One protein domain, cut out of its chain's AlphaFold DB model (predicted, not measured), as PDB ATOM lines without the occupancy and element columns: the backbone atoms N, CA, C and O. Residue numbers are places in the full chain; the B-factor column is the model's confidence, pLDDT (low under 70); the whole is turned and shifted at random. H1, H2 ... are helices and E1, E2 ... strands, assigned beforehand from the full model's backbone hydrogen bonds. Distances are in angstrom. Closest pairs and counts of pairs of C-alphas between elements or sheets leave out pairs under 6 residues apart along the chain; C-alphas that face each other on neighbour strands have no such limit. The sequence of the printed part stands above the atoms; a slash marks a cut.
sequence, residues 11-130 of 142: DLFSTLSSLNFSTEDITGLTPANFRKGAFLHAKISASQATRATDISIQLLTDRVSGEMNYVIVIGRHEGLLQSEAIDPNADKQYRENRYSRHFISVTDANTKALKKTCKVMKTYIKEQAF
ATOM      1  N   ASP A  11      34.510  -1.075  20.344       91.06
ATOM      2  CA  ASP A  11      33.454  -0.659  21.262       91.06
ATOM      3  C   ASP A  11      33.668   0.774  21.767       91.06
ATOM      4  O   ASP A  11      34.432   1.045  22.701       91.06
ATOM      5  N   LEU A  12      32.949   1.710  21.147       92.06
ATOM      6  CA  LEU A  12      33.073   3.129  21.472       92.06
ATOM      7  C   LEU A  12      32.546   3.478  22.871       92.06
ATOM      8  O   LEU A  12      33.018   4.454  23.442       92.06
ATOM      9  N   PHE A  13      31.631   2.695  23.459       92.00
ATOM     10  CA  PHE A  13      31.165   2.947  24.834       92.00
ATOM     11  C   PHE A  13      32.225   2.573  25.870       92.00
ATOM     12  O   PHE A  13      32.430   3.306  26.834       92.00
ATOM     13  N   SER A  14      32.951   1.476  25.644       91.12
ATOM     14  CA  SER A  14      34.107   1.120  26.472       91.12
ATOM     15  C   SER A  14      35.211   2.178  26.367       91.12
ATOM     16  O   SER A  14      35.803   2.562  27.375       91.12
ATOM     17  N   THR A  15      35.435   2.716  25.162       91.88
ATOM     18  CA  THR A  15      36.372   3.833  24.945       91.88
ATOM     19  C   THR A  15      35.900   5.111  25.642       91.88
ATOM     20  O   THR A  15      36.700   5.807  26.247       91.88
ATOM     21  N   LEU A  16      34.602   5.418  25.608       92.81
ATOM     22  CA  LEU A  16      34.031   6.562  26.321       92.81
ATOM     23  C   LEU A  16      34.244   6.445  27.839       92.81
ATOM     24  O   LEU A  16      34.715   7.384  28.479       92.81
ATOM     25  N   SER A  17      33.967   5.264  28.394       91.81
ATOM     26  CA  SER A  17      34.137   4.972  29.819       91.81
ATOM     27  C   SER A  17      35.594   5.114  30.271       91.81
ATOM     28  O   SER A  17      35.864   5.715  31.308       91.81
ATOM     29  N   SER A  18      36.564   4.670  29.461       90.75
ATOM     30  CA  SER A  18      37.994   4.815  29.785       90.75
ATOM     31  C   SER A  18      38.502   6.264  29.752       90.75
ATOM     32  O   SER A  18      39.584   6.551  30.264       90.75
ATOM     33  N   LEU A  19      37.720   7.193  29.191       90.62
ATOM     34  CA  LEU A  19      37.948   8.640  29.264       90.62
ATOM     35  C   LEU A  19      37.254   9.297  30.475       90.62
ATOM     36  O   LEU A  19      37.315  10.520  30.636       90.62
ATOM     37  N   ASN A  20      36.629   8.496  31.343       92.44
ATOM     38  CA  ASN A  20      35.808   8.923  32.475       92.44
ATOM     39  C   ASN A  20      34.566   9.726  32.053       92.44
ATOM     40  O   ASN A  20      34.216  10.703  32.715       92.44
ATOM     41  N   PHE A  21      33.929   9.336  30.947       90.94
ATOM     42  CA  PHE A  21      32.607   9.818  30.547       90.94
ATOM     43  C   PHE A  21      31.580   8.692  30.698       90.94
ATOM     44  O   PHE A  21      31.856   7.525  30.415       90.94
ATOM     45  N   SER A  22      30.384   9.052  31.139       91.62
ATOM     46  CA  SER A  22      29.237   8.167  31.292       91.62
ATOM     47  C   SER A  22      28.266   8.316  30.119       91.62
ATOM     48  O   SER A  22      28.417   9.170  29.246       91.62
ATOM     49  N   THR A  23      27.217   7.494  30.099       88.12
ATOM     50  CA  THR A  23      26.139   7.625  29.109       88.12
ATOM     51  C   THR A  23      25.288   8.879  29.290       88.12
ATOM     52  O   THR A  23      24.555   9.237  28.370       88.12
ATOM     53  N   GLU A  24      25.333   9.518  30.458       88.00
ATOM     54  CA  GLU A  24      24.598  10.759  30.742       88.00
ATOM     55  C   GLU A  24      25.308  11.982  30.162       88.00
ATOM     56  O   GLU A  24      24.658  12.956  29.805       88.00
ATOM     57  N   ASP A  25      26.627  11.890  29.984       88.62
ATOM     58  CA  ASP A  25      27.440  12.948  29.387       88.62
ATOM     59  C   ASP A  25      27.338  12.972  27.850       88.62
ATOM     60  O   ASP A  25      27.892  13.860  27.205       88.62
ATOM     61  N   ILE A  26      26.687  11.978  27.231       90.69
ATOM     62  CA  ILE A  26      26.587  11.862  25.771       90.69
ATOM     63  C   ILE A  26      25.722  12.992  25.224       90.69
ATOM     64  O   ILE A  26      24.510  12.993  25.397       90.69
ATOM     65  N   THR A  27      26.337  13.876  24.448       87.00
ATOM     66  CA  THR A  27      25.675  14.988  23.760       87.00
ATOM     67  C   THR A  27      25.463  14.717  22.276       87.00
ATOM     68  O   THR A  27      24.757  15.463  21.607       87.00
ATOM     69  N   GLY A  28      26.026  13.649  21.713       88.44
ATOM     70  CA  GLY A  28      25.802  13.327  20.310       88.44
ATOM     71  C   GLY A  28      26.136  11.892  19.950       88.44
ATOM     72  O   GLY A  28      27.072  11.294  20.472       88.44
ATOM     73  N   LEU A  29      25.354  11.332  19.030       91.00
ATOM     74  CA  LEU A  29      25.539   9.974  18.526       91.00
ATOM     75  C   LEU A  29      25.299   9.944  17.025       91.00
ATOM     76  O   LEU A  29      24.297  10.452  16.523       91.00
ATOM     77  N   THR A  30      26.208   9.287  16.318       90.25
ATOM     78  CA  THR A  30      26.068   8.943  14.904       90.25
ATOM     79  C   THR A  30      26.357   7.450  14.771       90.25
ATOM     80  O   THR A  30      27.521   7.059  14.749       90.25
ATOM     81  N   PRO A  31      25.338   6.577  14.735       88.12
ATOM     82  CA  PRO A  31      25.550   5.161  14.496       88.12
ATOM     83  C   PRO A  31      25.961   4.941  13.043       88.12
ATOM     84  O   PRO A  31      25.446   5.597  12.136       88.12
ATOM     85  N   ALA A  32      26.828   3.961  12.800       83.75
ATOM     86  CA  ALA A  32      27.169   3.620  11.431       83.75
ATOM     87  C   ALA A  32      25.982   3.037  10.675       83.75
ATOM     88  O   ALA A  32      25.182   2.245  11.194       83.75
ATOM     89  N   ASN A  33      25.919   3.409   9.401       72.44
ATOM     90  CA  ASN A  33      24.985   2.836   8.458       72.44
ATOM     91  C   ASN A  33      25.676   1.714   7.690       72.44
ATOM     92  O   ASN A  33      26.607   1.961   6.930       72.44
ATOM     93  N   PHE A  34      25.213   0.486   7.895       70.44
ATOM     94  CA  PHE A  34      25.710  -0.689   7.187       70.44
ATOM     95  C   PHE A  34      24.823  -0.930   5.959       70.44
ATOM     96  O   PHE A  34      23.888  -1.727   6.013       70.44
ATOM     97  N   ARG A  35      25.061  -0.216   4.851       61.03
ATOM     98  CA  ARG A  35      24.363  -0.476   3.575       61.03
ATOM     99  C   ARG A  35      25.259  -1.303   2.659       61.03
ATOM    100  O   ARG A  35      26.404  -0.938   2.435       61.03
ATOM    101  N   LYS A  36      24.729  -2.408   2.118       58.59
ATOM    102  CA  LYS A  36      25.438  -3.307   1.180       58.59
ATOM    103  C   LYS A  36      26.832  -3.752   1.670       58.59
ATOM    104  O   LYS A  36      27.758  -3.871   0.882       58.59
ATOM    105  N   GLY A  37      26.989  -3.955   2.980       54.00
ATOM    106  CA  GLY A  37      28.262  -4.365   3.585       54.00
ATOM    107  C   GLY A  37      29.280  -3.239   3.815       54.00
ATOM    108  O   GLY A  37      30.286  -3.489   4.469       54.00
ATOM    109  N   ALA A  38      29.017  -2.008   3.366       55.75
ATOM    110  CA  ALA A  38      29.921  -0.880   3.570       55.75
ATOM    111  C   ALA A  38      29.652  -0.174   4.907       55.75
ATOM    112  O   ALA A  38      28.507   0.130   5.250       55.75
ATOM    113  N   PHE A  39      30.728   0.084   5.647       66.19
ATOM    114  CA  PHE A  39      30.756   0.920   6.840       66.19
ATOM    115  C   PHE A  39      31.194   2.334   6.437       66.19
ATOM    116  O   PHE A  39      32.234   2.486   5.804       66.19
ATOM    117  N   LEU A  40      30.410   3.356   6.795       67.69
ATOM    118  CA  LEU A  40      30.753   4.750   6.491       67.69
ATOM    119  C   LEU A  40      31.504   5.414   7.653       67.69
ATOM    120  O   LEU A  40      32.650   5.818   7.494       67.69
ATOM    121  N   HIS A  41      30.861   5.531   8.815       84.38
ATOM    122  CA  HIS A  41      31.397   6.244   9.976       84.38
ATOM    123  C   HIS A  41      30.480   6.030  11.188       84.38
ATOM    124  O   HIS A  41      29.261   6.015  11.018       84.38
ATOM    125  N   ALA A  42      31.038   5.900  12.394       89.94
ATOM    126  CA  ALA A  42      30.280   6.033  13.642       89.94
ATOM    127  C   ALA A  42      30.949   7.059  14.564       89.94
ATOM    128  O   ALA A  42      32.171   7.189  14.537       89.94
ATOM    129  N   LYS A  43      30.170   7.757  15.396       93.31
ATOM    130  CA  LYS A  43      30.665   8.784  16.322       93.31
ATOM    131  C   LYS A  43      29.890   8.793  17.640       93.31
ATOM    132  O   LYS A  43      28.665   8.655  17.629       93.31
ATOM    133  N   ILE A  44      30.603   9.002  18.743       94.12
ATOM    134  CA  ILE A  44      30.070   9.440  20.037       94.12
ATOM    135  C   ILE A  44      30.685  10.802  20.363       94.12
ATOM    136  O   ILE A  44      31.900  10.962  20.272       94.12
ATOM    137  N   SER A  45      29.848  11.754  20.757       91.75
ATOM    138  CA  SER A  45      30.247  13.030  21.347       91.75
ATOM    139  C   SER A  45      29.727  13.075  22.780       91.75
ATOM    140  O   SER A  45      28.574  12.707  23.024       91.75
ATOM    141  N   ALA A  46      30.563  13.505  23.718       90.94
ATOM    142  CA  ALA A  46      30.185  13.673  25.115       90.94
ATOM    143  C   ALA A  46      30.788  14.949  25.702       90.94
ATOM    144  O   ALA A  46      31.868  15.377  25.290       90.94
ATOM    145  N   SER A  47      30.089  15.557  26.656       88.81
ATOM    146  CA  SER A  47      30.481  16.822  27.269       88.81
ATOM    147  C   SER A  47      30.178  16.851  28.763       88.81
ATOM    148  O   SER A  47      29.144  16.372  29.216       88.81
ATOM    149  N   GLN A  48      31.095  17.453  29.509       86.38
ATOM    150  CA  GLN A  48      31.007  17.799  30.923       86.38
ATOM    151  C   GLN A  48      31.338  19.289  31.082       86.38
ATOM    152  O   GLN A  48      31.813  19.939  30.154       86.38
ATOM    153  N   ALA A  49      31.142  19.840  32.281       83.75
ATOM    154  CA  ALA A  49      31.278  21.279  32.534       83.75
ATOM    155  C   ALA A  49      32.617  21.904  32.083       83.75
ATOM    156  O   ALA A  49      32.653  23.079  31.730       83.75
ATOM    157  N   THR A  50      33.717  21.148  32.107       85.69
ATOM    158  CA  THR A  50      35.067  21.661  31.817       85.69
ATOM    159  C   THR A  50      35.753  20.982  30.637       85.69
ATOM    160  O   THR A  50      36.861  21.390  30.276       85.69
ATOM    161  N   ARG A  51      35.134  19.955  30.049       89.06
ATOM    162  CA  ARG A  51      35.768  19.102  29.044       89.06
ATOM    163  C   ARG A  51      34.763  18.405  28.141       89.06
ATOM    164  O   ARG A  51      33.662  18.079  28.570       89.06
ATOM    165  N   ALA A  52      35.186  18.099  26.926       90.56
ATOM    166  CA  ALA A  52      34.419  17.342  25.955       90.56
ATOM    167  C   ALA A  52      35.295  16.313  25.236       90.56
ATOM    168  O   ALA A  52      36.527  16.403  25.205       90.56
ATOM    169  N   THR A  53      34.653  15.316  24.639       92.19
ATOM    170  CA  THR A  53      35.334  14.341  23.797       92.19
ATOM    171  C   THR A  53      34.503  13.965  22.584       92.19
ATOM    172  O   THR A  53      33.282  13.823  22.652       92.19
ATOM    173  N   ASP A  54      35.206  13.759  21.478       92.75
ATOM    174  CA  ASP A  54      34.675  13.196  20.250       92.75
ATOM    175  C   ASP A  54      35.417  11.901  19.936       92.75
ATOM    176  O   ASP A  54      36.628  11.895  19.715       92.75
ATOM    177  N   ILE A  55      34.683  10.796  19.880       94.19
ATOM    178  CA  ILE A  55      35.209   9.481  19.525       94.19
ATOM    179  C   ILE A  55      34.561   9.082  18.211       94.19
ATOM    180  O   ILE A  55      33.352   8.858  18.151       94.19
ATOM    181  N   SER A  56      35.352   8.977  17.153       93.12
ATOM    182  CA  SER A  56      34.878   8.550  15.836       93.12
ATOM    183  C   SER A  56      35.589   7.292  15.381       93.12
ATOM    184  O   SER A  56      36.746   7.068  15.722       93.12
ATOM    185  N   ILE A  57      34.896   6.476  14.597       92.38
ATOM    186  CA  ILE A  57      35.461   5.312  13.926       92.38
ATOM    187  C   ILE A  57      35.194   5.400  12.429       92.38
ATOM    188  O   ILE A  57      34.079   5.699  11.995       92.38
ATOM    189  N   GLN A  58      36.243   5.167  11.648       90.00
ATOM    190  CA  GLN A  58      36.253   5.190  10.186       90.00
ATOM    191  C   GLN A  58      36.905   3.905   9.661       90.00
ATOM    192  O   GLN A  58      37.732   3.310  10.348       90.00
ATOM    193  N   LEU A  59      36.527   3.451   8.466       88.75
ATOM    194  CA  LEU A  59      37.233   2.362   7.790       88.75
ATOM    195  C   LEU A  59      38.309   2.976   6.896       88.75
ATOM    196  O   LEU A  59      38.007   3.833   6.067       88.75
ATOM    197  N   LEU A  60      39.550   2.534   7.064       88.44
ATOM    198  CA  LEU A  60      40.680   2.936   6.243       88.44
ATOM    199  C   LEU A  60      41.268   1.703   5.567       88.44
ATOM    200  O   LEU A  60      41.546   0.703   6.226       88.44
ATOM    201  N   THR A  61      41.498   1.797   4.265       86.44
ATOM    202  CA  THR A  61      42.308   0.826   3.527       86.44
ATOM    203  C   THR A  61      43.717   1.386   3.398       86.44
ATOM    204  O   THR A  61      43.900   2.489   2.871       86.44
ATOM    205  N   ASP A  62      44.702   0.647   3.894       82.31
ATOM    206  CA  ASP A  62      46.107   0.958   3.675       82.31
ATOM    207  C   ASP A  62      46.410   0.865   2.174       82.31
ATOM    208  O   ASP A  62      46.079  -0.118   1.511       82.31
ATOM    209  N   ARG A  63      46.994   1.923   1.611       82.69
ATOM    210  CA  ARG A  63      47.232   2.013   0.162       82.69
ATOM    211  C   ARG A  63      48.421   1.175  -0.307       82.69
ATOM    212  O   ARG A  63      48.548   0.961  -1.507       82.69
ATOM    213  N   VAL A  64      49.292   0.764   0.609       84.50
ATOM    214  CA  VAL A  64      50.513   0.008   0.329       84.50
ATOM    215  C   VAL A  64      50.262  -1.481   0.543       84.50
ATOM    216  O   VAL A  64      50.549  -2.269  -0.353       84.50
ATOM    217  N   SER A  65      49.701  -1.873   1.690       85.19
ATOM    218  CA  SER A  65      49.425  -3.284   1.998       85.19
ATOM    219  C   SER A  65      48.063  -3.770   1.496       85.19
ATOM    220  O   SER A  65      47.847  -4.972   1.379       85.19
ATOM    221  N   GLY A  66      47.127  -2.859   1.202       83.75
ATOM    222  CA  GLY A  66      45.740  -3.199   0.873       83.75
ATOM    223  C   GLY A  66      44.910  -3.640   2.084       83.75
ATOM    224  O   GLY A  66      43.722  -3.936   1.941       83.75
ATOM    225  N   GLU A  67      45.504  -3.681   3.278       86.44
ATOM    226  CA  GLU A  67      44.827  -4.125   4.491       86.44
ATOM    227  C   GLU A  67      43.804  -3.098   4.970       86.44
ATOM    228  O   GLU A  67      44.020  -1.884   4.940       86.44
ATOM    229  N   MET A  68      42.669  -3.594   5.453       88.00
ATOM    230  CA  MET A  68      41.630  -2.754   6.028       88.00
ATOM    231  C   MET A  68      41.788  -2.663   7.542       88.00
ATOM    232  O   MET A  68      41.879  -3.674   8.242       88.00
ATOM    233  N   ASN A  69      41.731  -1.439   8.050       89.62
ATOM    234  CA  ASN A  69      41.769  -1.126   9.466       89.62
ATOM    235  C   ASN A  69      40.585  -0.236   9.834       89.62
ATOM    236  O   ASN A  69      40.239   0.713   9.130       89.62
ATOM    237  N   TYR A  70      39.986  -0.512  10.983       90.56
ATOM    238  CA  TYR A  70      39.186   0.476  11.676       90.56
ATOM    239  C   TYR A  70      40.115   1.501  12.322       90.56
ATOM    240  O   TYR A  70      41.022   1.147  13.071       90.56
ATOM    241  N   VAL A  71      39.882   2.777  12.044       91.62
ATOM    242  CA  VAL A  71      40.619   3.889  12.642       91.62
ATOM    243  C   VAL A  71      39.711   4.566  13.643       91.62
ATOM    244  O   VAL A  71      38.697   5.150  13.261       91.62
ATOM    245  N   ILE A  72      40.084   4.493  14.915       93.12
ATOM    246  CA  ILE A  72      39.401   5.190  15.998       93.12
ATOM    247  C   ILE A  72      40.160   6.480  16.277       93.12
ATOM    248  O   ILE A  72      41.343   6.457  16.617       93.12
ATOM    249  N   VAL A  73      39.481   7.611  16.128       93.50
ATOM    250  CA  VAL A  73      40.020   8.937  16.425       93.50
ATOM    251  C   VAL A  73      39.343   9.458  17.681       93.50
ATOM    252  O   VAL A  73      38.118   9.570  17.716       93.50
ATOM    253  N   ILE A  74      40.147   9.787  18.690       94.19
ATOM    254  CA  ILE A  74      39.698  10.389  19.945       94.19
ATOM    255  C   ILE A  74      40.199  11.829  19.979       94.19
ATOM    256  O   ILE A  74      41.408  12.050  20.088       94.19
ATOM    257  N   GLY A  75      39.279  12.785  19.898       92.81
ATOM    258  CA  GLY A  75      39.493  14.183  20.259       92.81
ATOM    259  C   GLY A  75      39.158  14.393  21.733       92.81
ATOM    260  O   GLY A  75      38.092  13.984  22.196       92.81
ATOM    261  N   ARG A  76      40.082  14.987  22.484       91.31
ATOM    262  CA  ARG A  76      39.882  15.433  23.865       91.31
ATOM    263  C   ARG A  76      40.038  16.935  23.916       91.31
ATOM    264  O   ARG A  76      41.055  17.458  23.458       91.31
ATOM    265  N   HIS A  77      39.055  17.576  24.511       90.31
ATOM    266  CA  HIS A  77      38.934  19.015  24.603       90.31
ATOM    267  C   HIS A  77      38.818  19.349  26.085       90.31
ATOM    268  O   HIS A  77      37.861  18.943  26.734       90.31
ATOM    269  N   GLU A  78      39.821  20.008  26.652       88.19
ATOM    270  CA  GLU A  78      39.960  20.200  28.096       88.19
ATOM    271  C   GLU A  78      40.112  21.686  28.432       88.19
ATOM    272  O   GLU A  78      40.677  22.477  27.669       88.19
ATOM    273  N   GLY A  79      39.628  22.067  29.612       83.12
ATOM    274  CA  GLY A  79      39.747  23.427  30.122       83.12
ATOM    275  C   GLY A  79      38.891  24.418  29.341       83.12
ATOM    276  O   GLY A  79      39.430  25.372  28.781       83.12
ATOM    277  N   LEU A  80      37.576  24.184  29.304       78.56
ATOM    278  CA  LEU A  80      36.598  25.097  28.712       78.56
ATOM    279  C   LEU A  80      36.806  26.543  29.210       78.56
ATOM    280  O   LEU A  80      36.787  26.821  30.411       78.56
ATOM    281  N   LEU A  81      37.008  27.466  28.276       69.88
ATOM    282  CA  LEU A  81      37.107  28.902  28.496       69.88
ATOM    283  C   LEU A  81      35.690  29.478  28.520       69.88
ATOM    284  O   LEU A  81      35.074  29.686  27.479       69.88
ATOM    285  N   GLN A  82      35.166  29.748  29.715       58.56
ATOM    286  CA  GLN A  82      33.921  30.498  29.858       58.56
ATOM    287  C   GLN A  82      34.185  31.970  29.521       58.56
ATOM    288  O   GLN A  82      34.780  32.700  30.311       58.56
ATOM    289  N   SER A  83      33.775  32.407  28.334       56.88
ATOM    290  CA  SER A  83      33.704  33.825  27.978       56.88
ATOM    291  C   SER A  83      32.398  34.083  27.235       56.88
ATOM    292  O   SER A  83      32.025  33.320  26.346       56.88
ATOM    293  N   GLU A  84      31.714  35.165  27.606       50.69
ATOM    294  CA  GLU A  84      30.337  35.503  27.204       50.69
ATOM    295  C   GLU A  84      30.158  35.742  25.692       50.69
ATOM    296  O   GLU A  84      29.033  35.784  25.203       50.69
ATOM    297  N   ALA A  85      31.255  35.865  24.936       57.03
ATOM    298  CA  ALA A  85      31.252  36.186  23.507       57.03
ATOM    299  C   ALA A  85      31.677  35.032  22.574       57.03
ATOM    300  O   ALA A  85      31.939  35.279  21.396       57.03
ATOM    301  N   ILE A  86      31.816  33.792  23.061       56.62
ATOM    302  CA  ILE A  86      32.371  32.709  22.233       56.62
ATOM    303  C   ILE A  86      31.267  31.921  21.513       56.62
ATOM    304  O   ILE A  86      30.326  31.435  22.131       56.62
ATOM    305  N   ASP A  87      31.426  31.773  20.193       58.50
ATOM    306  CA  ASP A  87      30.609  30.901  19.341       58.50
ATOM    307  C   ASP A  87      30.591  29.477  19.916       58.50
ATOM    308  O   ASP A  87      31.671  28.880  19.957       58.50
ATOM    309  N   PRO A  88      29.421  28.916  20.294       54.22
ATOM    310  CA  PRO A  88      29.278  27.586  20.891       54.22
ATOM    311  C   PRO A  88      29.865  26.436  20.052       54.22
ATOM    312  O   PRO A  88      30.086  25.363  20.606       54.22
ATOM    313  N   ASN A  89      30.187  26.647  18.771       57.88
ATOM    314  CA  ASN A  89      30.776  25.638  17.881       57.88
ATOM    315  C   ASN A  89      32.301  25.755  17.679       57.88
ATOM    316  O   ASN A  89      32.861  25.050  16.840       57.88
ATOM    317  N   ALA A  90      32.992  26.649  18.387       60.53
ATOM    318  CA  ALA A  90      34.417  26.884  18.169       60.53
ATOM    319  C   ALA A  90      35.324  25.974  19.022       60.53
ATOM    320  O   ALA A  90      35.399  26.129  20.238       60.53
ATOM    321  N   ASP A  91      36.161  25.147  18.380       60.34
ATOM    322  CA  ASP A  91      37.239  24.368  19.035       60.34
ATOM    323  C   ASP A  91      38.218  25.239  19.853       60.34
ATOM    324  O   ASP A  91      38.923  24.755  20.741       60.34
ATOM    325  N   LYS A  92      38.258  26.550  19.573       63.28
ATOM    326  CA  LYS A  92      39.054  27.555  20.299       63.28
ATOM    327  C   LYS A  92      38.533  27.851  21.714       63.28
ATOM    328  O   LYS A  92      39.191  28.585  22.445       63.28
ATOM    329  N   GLN A  93      37.377  27.310  22.098       73.31
ATOM    330  CA  GLN A  93      36.848  27.418  23.458       73.31
ATOM    331  C   GLN A  93      37.652  26.624  24.484       73.31
ATOM    332  O   GLN A  93      37.533  26.897  25.670       73.31
ATOM    333  N   TYR A  94      38.443  25.638  24.078       76.31
ATOM    334  CA  TYR A  94      39.168  24.786  25.016       76.31
ATOM    335  C   TYR A  94      40.631  25.203  25.106       76.31
ATOM    336  O   TYR A  94      41.272  25.498  24.095       76.31
ATOM    337  N   ARG A  95      41.172  25.217  26.328       78.19
ATOM    338  CA  ARG A  95      42.597  25.491  26.572       78.19
ATOM    339  C   ARG A  95      43.493  24.438  25.942       78.19
ATOM    340  O   ARG A  95      44.574  24.768  25.463       78.19
ATOM    341  N   GLU A  96      43.059  23.183  25.952       83.31
ATOM    342  CA  GLU A  96      43.830  22.076  25.410       83.31
ATOM    343  C   GLU A  96      42.975  21.200  24.501       83.31
ATOM    344  O   GLU A  96      41.963  20.647  24.921       83.31
ATOM    345  N   ASN A  97      43.445  21.013  23.268       86.00
ATOM    346  CA  ASN A  97      42.869  20.080  22.306       86.00
ATOM    347  C   ASN A  97      43.911  19.009  21.980       86.00
ATOM    348  O   ASN A  97      45.010  19.321  21.514       86.00
ATOM    349  N   ARG A  98      43.590  17.739  22.229       89.56
ATOM    350  CA  ARG A  98      44.478  16.599  21.965       89.56
ATOM    351  C   ARG A  98      43.762  15.568  21.114       89.56
ATOM    352  O   ARG A  98      42.676  15.123  21.467       89.56
ATOM    353  N   TYR A  99      44.415  15.128  20.044       90.50
ATOM    354  CA  TYR A  99      43.902  14.073  19.178       90.50
ATOM    355  C   TYR A  99      44.800  12.846  19.253       90.50
ATOM    356  O   TYR A  99      46.025  12.956  19.239       90.50
ATOM    357  N   SER A 100      44.188  11.669  19.302       91.50
ATOM    358  CA  SER A 100      44.888  10.391  19.160       91.50
ATOM    359  C   SER A 100      44.176   9.516  18.138       91.50
ATOM    360  O   SER A 100      42.962   9.628  17.954       91.50
ATOM    361  N   ARG A 101      44.946   8.680  17.441       92.06
ATOM    362  CA  ARG A 101      44.445   7.743  16.435       92.06
ATOM    363  C   ARG A 101      44.908   6.344  16.791       92.06
ATOM    364  O   ARG A 101      46.087   6.149  17.069       92.06
ATOM    365  N   HIS A 102      43.983   5.400  16.740       92.19
ATOM    366  CA  HIS A 102      44.218   3.998  17.055       92.19
ATOM    367  C   HIS A 102      43.764   3.155  15.876       92.19
ATOM    368  O   HIS A 102      42.643   3.317  15.388       92.19
ATOM    369  N   PHE A 103      44.652   2.290  15.401       90.31
ATOM    370  CA  PHE A 103      44.398   1.407  14.270       90.31
ATOM    371  C   PHE A 103      44.066   0.024  14.803       90.31
ATOM    372  O   PHE A 103      44.828  -0.553  15.574       90.31
ATOM    373  N   ILE A 104      42.917  -0.494  14.394       90.19
ATOM    374  CA  ILE A 104      42.428  -1.806  14.786       90.19
ATOM    375  C   ILE A 104      42.169  -2.609  13.522       90.19
ATOM    376  O   ILE A 104      41.358  -2.210  12.683       90.19
ATOM    377  N   SER A 105      42.809  -3.766  13.403       89.00
ATOM    378  CA  SER A 105      42.603  -4.657  12.263       89.00
ATOM    379  C   SER A 105      41.135  -5.058  12.127       89.00
ATOM    380  O   SER A 105      40.437  -5.336  13.116       89.00
ATOM    381  N   VAL A 106      40.655  -5.109  10.884       89.62
ATOM    382  CA  VAL A 106      39.302  -5.581  10.584       89.62
ATOM    383  C   VAL A 106      39.252  -7.093  10.776       89.62
ATOM    384  O   VAL A 106      39.714  -7.867   9.946       89.62
ATOM    385  N   THR A 107      38.674  -7.509  11.898       89.88
ATOM    386  CA  THR A 107      38.410  -8.911  12.236       89.88
ATOM    387  C   THR A 107      36.916  -9.116  12.470       89.88
ATOM    388  O   THR A 107      36.178  -8.154  12.721       89.88
ATOM    389  N   ASP A 108      36.450 -10.365  12.453       88.31
ATOM    390  CA  ASP A 108      35.053 -10.686  12.770       88.31
ATOM    391  C   ASP A 108      34.653 -10.210  14.172       88.31
ATOM    392  O   ASP A 108      33.566  -9.657  14.359       88.31
ATOM    393  N   ALA A 109      35.550 -10.361  15.151       90.38
ATOM    394  CA  ALA A 109      35.329  -9.915  16.523       90.38
ATOM    395  C   ALA A 109      35.129  -8.392  16.598       90.38
ATOM    396  O   ALA A 109      34.127  -7.928  17.150       90.38
ATOM    397  N   ASN A 110      36.018  -7.618  15.968       89.75
ATOM    398  CA  ASN A 110      35.941  -6.154  15.944       89.75
ATOM    399  C   ASN A 110      34.724  -5.655  15.159       89.75
ATOM    400  O   ASN A 110      34.021  -4.743  15.599       89.75
ATOM    401  N   THR A 111      34.404  -6.311  14.046       88.62
ATOM    402  CA  THR A 111      33.203  -6.021  13.252       88.62
ATOM    403  C   THR A 111      31.929  -6.280  14.062       88.62
ATOM    404  O   THR A 111      30.971  -5.503  14.009       88.62
ATOM    405  N   LYS A 112      31.893  -7.366  14.846       89.94
ATOM    406  CA  LYS A 112      30.760  -7.715  15.714       89.94
ATOM    407  C   LYS A 112      30.620  -6.736  16.880       89.94
ATOM    408  O   LYS A 112      29.493  -6.332  17.175       89.94
ATOM    409  N   ALA A 113      31.731  -6.314  17.489       90.38
ATOM    410  CA  ALA A 113      31.750  -5.271  18.513       90.38
ATOM    411  C   ALA A 113      31.171  -3.958  17.968       90.38
ATOM    412  O   ALA A 113      30.205  -3.440  18.519       90.38
ATOM    413  N   LEU A 114      31.642  -3.508  16.804       89.50
ATOM    414  CA  LEU A 114      31.154  -2.295  16.146       89.50
ATOM    415  C   LEU A 114      29.650  -2.343  15.834       89.50
ATOM    416  O   LEU A 114      28.917  -1.389  16.107       89.50
ATOM    417  N   LYS A 115      29.156  -3.468  15.300       89.56
ATOM    418  CA  LYS A 115      27.715  -3.680  15.067       89.56
ATOM    419  C   LYS A 115      26.911  -3.619  16.370       89.56
ATOM    420  O   LYS A 115      25.833  -3.021  16.384       89.56
ATOM    421  N   LYS A 116      27.423  -4.206  17.459       91.31
ATOM    422  CA  LYS A 116      26.801  -4.143  18.792       91.31
ATOM    423  C   LYS A 116      26.740  -2.700  19.293       91.31
ATOM    424  O   LYS A 116      25.655  -2.250  19.653       91.31
ATOM    425  N   THR A 117      27.845  -1.963  19.234       91.12
ATOM    426  CA  THR A 117      27.914  -0.541  19.598       91.12
ATOM    427  C   THR A 117      26.893   0.277  18.807       91.12
ATOM    428  O   THR A 117      26.098   1.000  19.397       91.12
ATOM    429  N   CYS A 118      26.807   0.093  17.486       90.12
ATOM    430  CA  CYS A 118      25.824   0.800  16.659       90.12
ATOM    431  C   CYS A 118      24.374   0.460  17.033       90.12
ATOM    432  O   CYS A 118      23.510   1.336  17.004       90.12
ATOM    433  N   LYS A 119      24.084  -0.797  17.397       91.06
ATOM    434  CA  LYS A 119      22.755  -1.192  17.885       91.06
ATOM    435  C   LYS A 119      22.408  -0.461  19.183       91.06
ATOM    436  O   LYS A 119      21.310   0.076  19.278       91.06
ATOM    437  N   VAL A 120      23.344  -0.399  20.133       91.88
ATOM    438  CA  VAL A 120      23.164   0.323  21.404       91.88
ATOM    439  C   VAL A 120      22.936   1.814  21.153       91.88
ATOM    440  O   VAL A 120      21.972   2.364  21.674       91.88
ATOM    441  N   MET A 121      23.727   2.449  20.281       91.62
ATOM    442  CA  MET A 121      23.516   3.851  19.892       91.62
ATOM    443  C   MET A 121      22.108   4.088  19.337       91.62
ATOM    444  O   MET A 121      21.438   5.034  19.736       91.62
ATOM    445  N   LYS A 122      21.628   3.222  18.432       89.62
ATOM    446  CA  LYS A 122      20.277   3.341  17.860       89.62
ATOM    447  C   LYS A 122      19.185   3.186  18.921       89.62
ATOM    448  O   LYS A 122      18.182   3.890  18.839       89.62
ATOM    449  N   THR A 123      19.365   2.291  19.891       89.81
ATOM    450  CA  THR A 123      18.452   2.155  21.034       89.81
ATOM    451  C   THR A 123      18.455   3.421  21.887       89.81
ATOM    452  O   THR A 123      17.392   3.990  22.104       89.81
ATOM    453  N   TYR A 124      19.632   3.928  22.258       87.62
ATOM    454  CA  TYR A 124      19.763   5.143  23.063       87.62
ATOM    455  C   TYR A 124      19.133   6.364  22.375       87.62
ATOM    456  O   TYR A 124      18.359   7.089  22.988       87.62
ATOM    457  N   ILE A 125      19.378   6.560  21.072       86.06
ATOM    458  CA  ILE A 125      18.748   7.639  20.288       86.06
ATOM    459  C   ILE A 125      17.218   7.533  20.339       86.06
ATOM    460  O   ILE A 125      16.536   8.549  20.458       86.06
ATOM    461  N   LYS A 126      16.666   6.318  20.236       85.00
ATOM    462  CA  LYS A 126      15.216   6.111  20.342       85.00
ATOM    463  C   LYS A 126      14.713   6.455  21.737       85.00
ATOM    464  O   LYS A 126      13.741   7.186  21.828       85.00
ATOM    465  N   GLU A 127      15.364   5.971  22.790       85.19
ATOM    466  CA  GLU A 127      14.980   6.252  24.179       85.19
ATOM    467  C   GLU A 127      15.007   7.751  24.489       85.19
ATOM    468  O   GLU A 127      14.073   8.274  25.092       85.19
ATOM    469  N   GLN A 128      16.038   8.462  24.028       79.19
ATOM    470  CA  GLN A 128      16.162   9.905  24.226       79.19
ATOM    471  C   GLN A 128      15.134  10.703  23.416       79.19
ATOM    472  O   GLN A 128      14.630  11.708  23.905       79.19
ATOM    473  N   ALA A 129      14.741  10.242  22.224       69.25
ATOM    474  CA  ALA A 129      13.720  10.916  21.416       69.25
ATOM    475  C   ALA A 129      12.347  11.033  22.111       69.25
ATOM    476  O   ALA A 129      11.540  11.864  21.704       69.25
ATOM    477  N   PHE A 130      12.079  10.221  23.139       61.56
ATOM    478  CA  PHE A 130      10.836  10.263  23.915       61.56
ATOM    479  C   PHE A 130      10.967  11.000  25.255       61.56
ATOM    480  O   PHE A 130       9.976  11.111  25.977       61.56
TER     481      PHE A 130
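This is residues 11 to 130 of the 142 residues of an uncharacterized protein of Phytobacter ursingii (UniProt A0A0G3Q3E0). A twisted sheet of five side-by-side strands, long in E3, E4 and E5 and short in edge strand E1, has both helices over one face and its other face bare; the long H2 crosses that face slantwise and reaches past E1, while the short H1 packs over E2 and E3. Beyond the ends of E4 and E5 a loop extends from the body, and its residues 84 to 90 stand free. The printed part has 120 residues, with two named helices and five named strands in the order H1 E1 E2 E3 E4 E5 H2; the sheet's order is E1 E2 E3 E4 E5, antiparallel throughout, and the class is mixed. The whole is compact, with a radius of gyration of the C-alphas of 15.7 A and spans of 48 by 41 by 24 A.

The sheet is a meander, each strand the antiparallel neighbour of the one before: E1 (residues 26 to 30), E2 (41 to 48), E3 (51 to 61), E4 (68 to 80) and E5 (94 to 105). Hairpin E1 and E2 has N 30 and O 43 at 2.9 A, within hydrogen-bond range. Within that range too are N 44 and O 55, 2.8 A, in hairpin E2 and E3, N 56 and O 73, 2.9 A, in hairpin E3 and E4, and N 74 and O 100, 2.9 A, in hairpin E4 and E5. H2 (108 to 129) is on the sheet at a height of 9.6 A; the C-alphas of Leu 29 in E1 and Met 121 are closest, 6.6 A. On the local plane it stands at 59 degrees to E1, slantwise to the strands, only just short of across. H1 (12 to 18) is on the same face at a height of 9.0 A, over E3, with the C-alphas of Leu 12 and Ile 55 closest at 7.0 A. H1 and H2 only just touch, with 3 pairs of C-alphas within 8 A, and are about perpendicular at 87 degrees; the closest C-alphas are those of Leu 12 and Thr 117, 6.6 A, and H2 touches H1 with residues 114 to 117 alone. In H1 and H2 every O i to N i+4 pair is within hydrogen-bond range.

E3 is 32.1 A long, E4 36.3 A, E5 32.3 A and E2 23.9 A; E1 is 11.3 A. H2 is 31.6 A long and H1 9.8 A. H1 begins at C-alpha 12 (33.073, 3.129, 21.472), E4 ends at C-alpha 80 (36.598, 25.097, 28.712), and H2 ends at C-alpha 129 (13.720, 10.916, 21.416).

The two C-alphas farthest apart are those of Ser 65 and Glu 84, 50.0 A. The printed part has no cut. The link from E4 to E5, residues 81 to 93, is long. Mean pLDDT of the printed part is 83.7, with residues 35 to 40, 81 to 92 and 129 to 130 under 70.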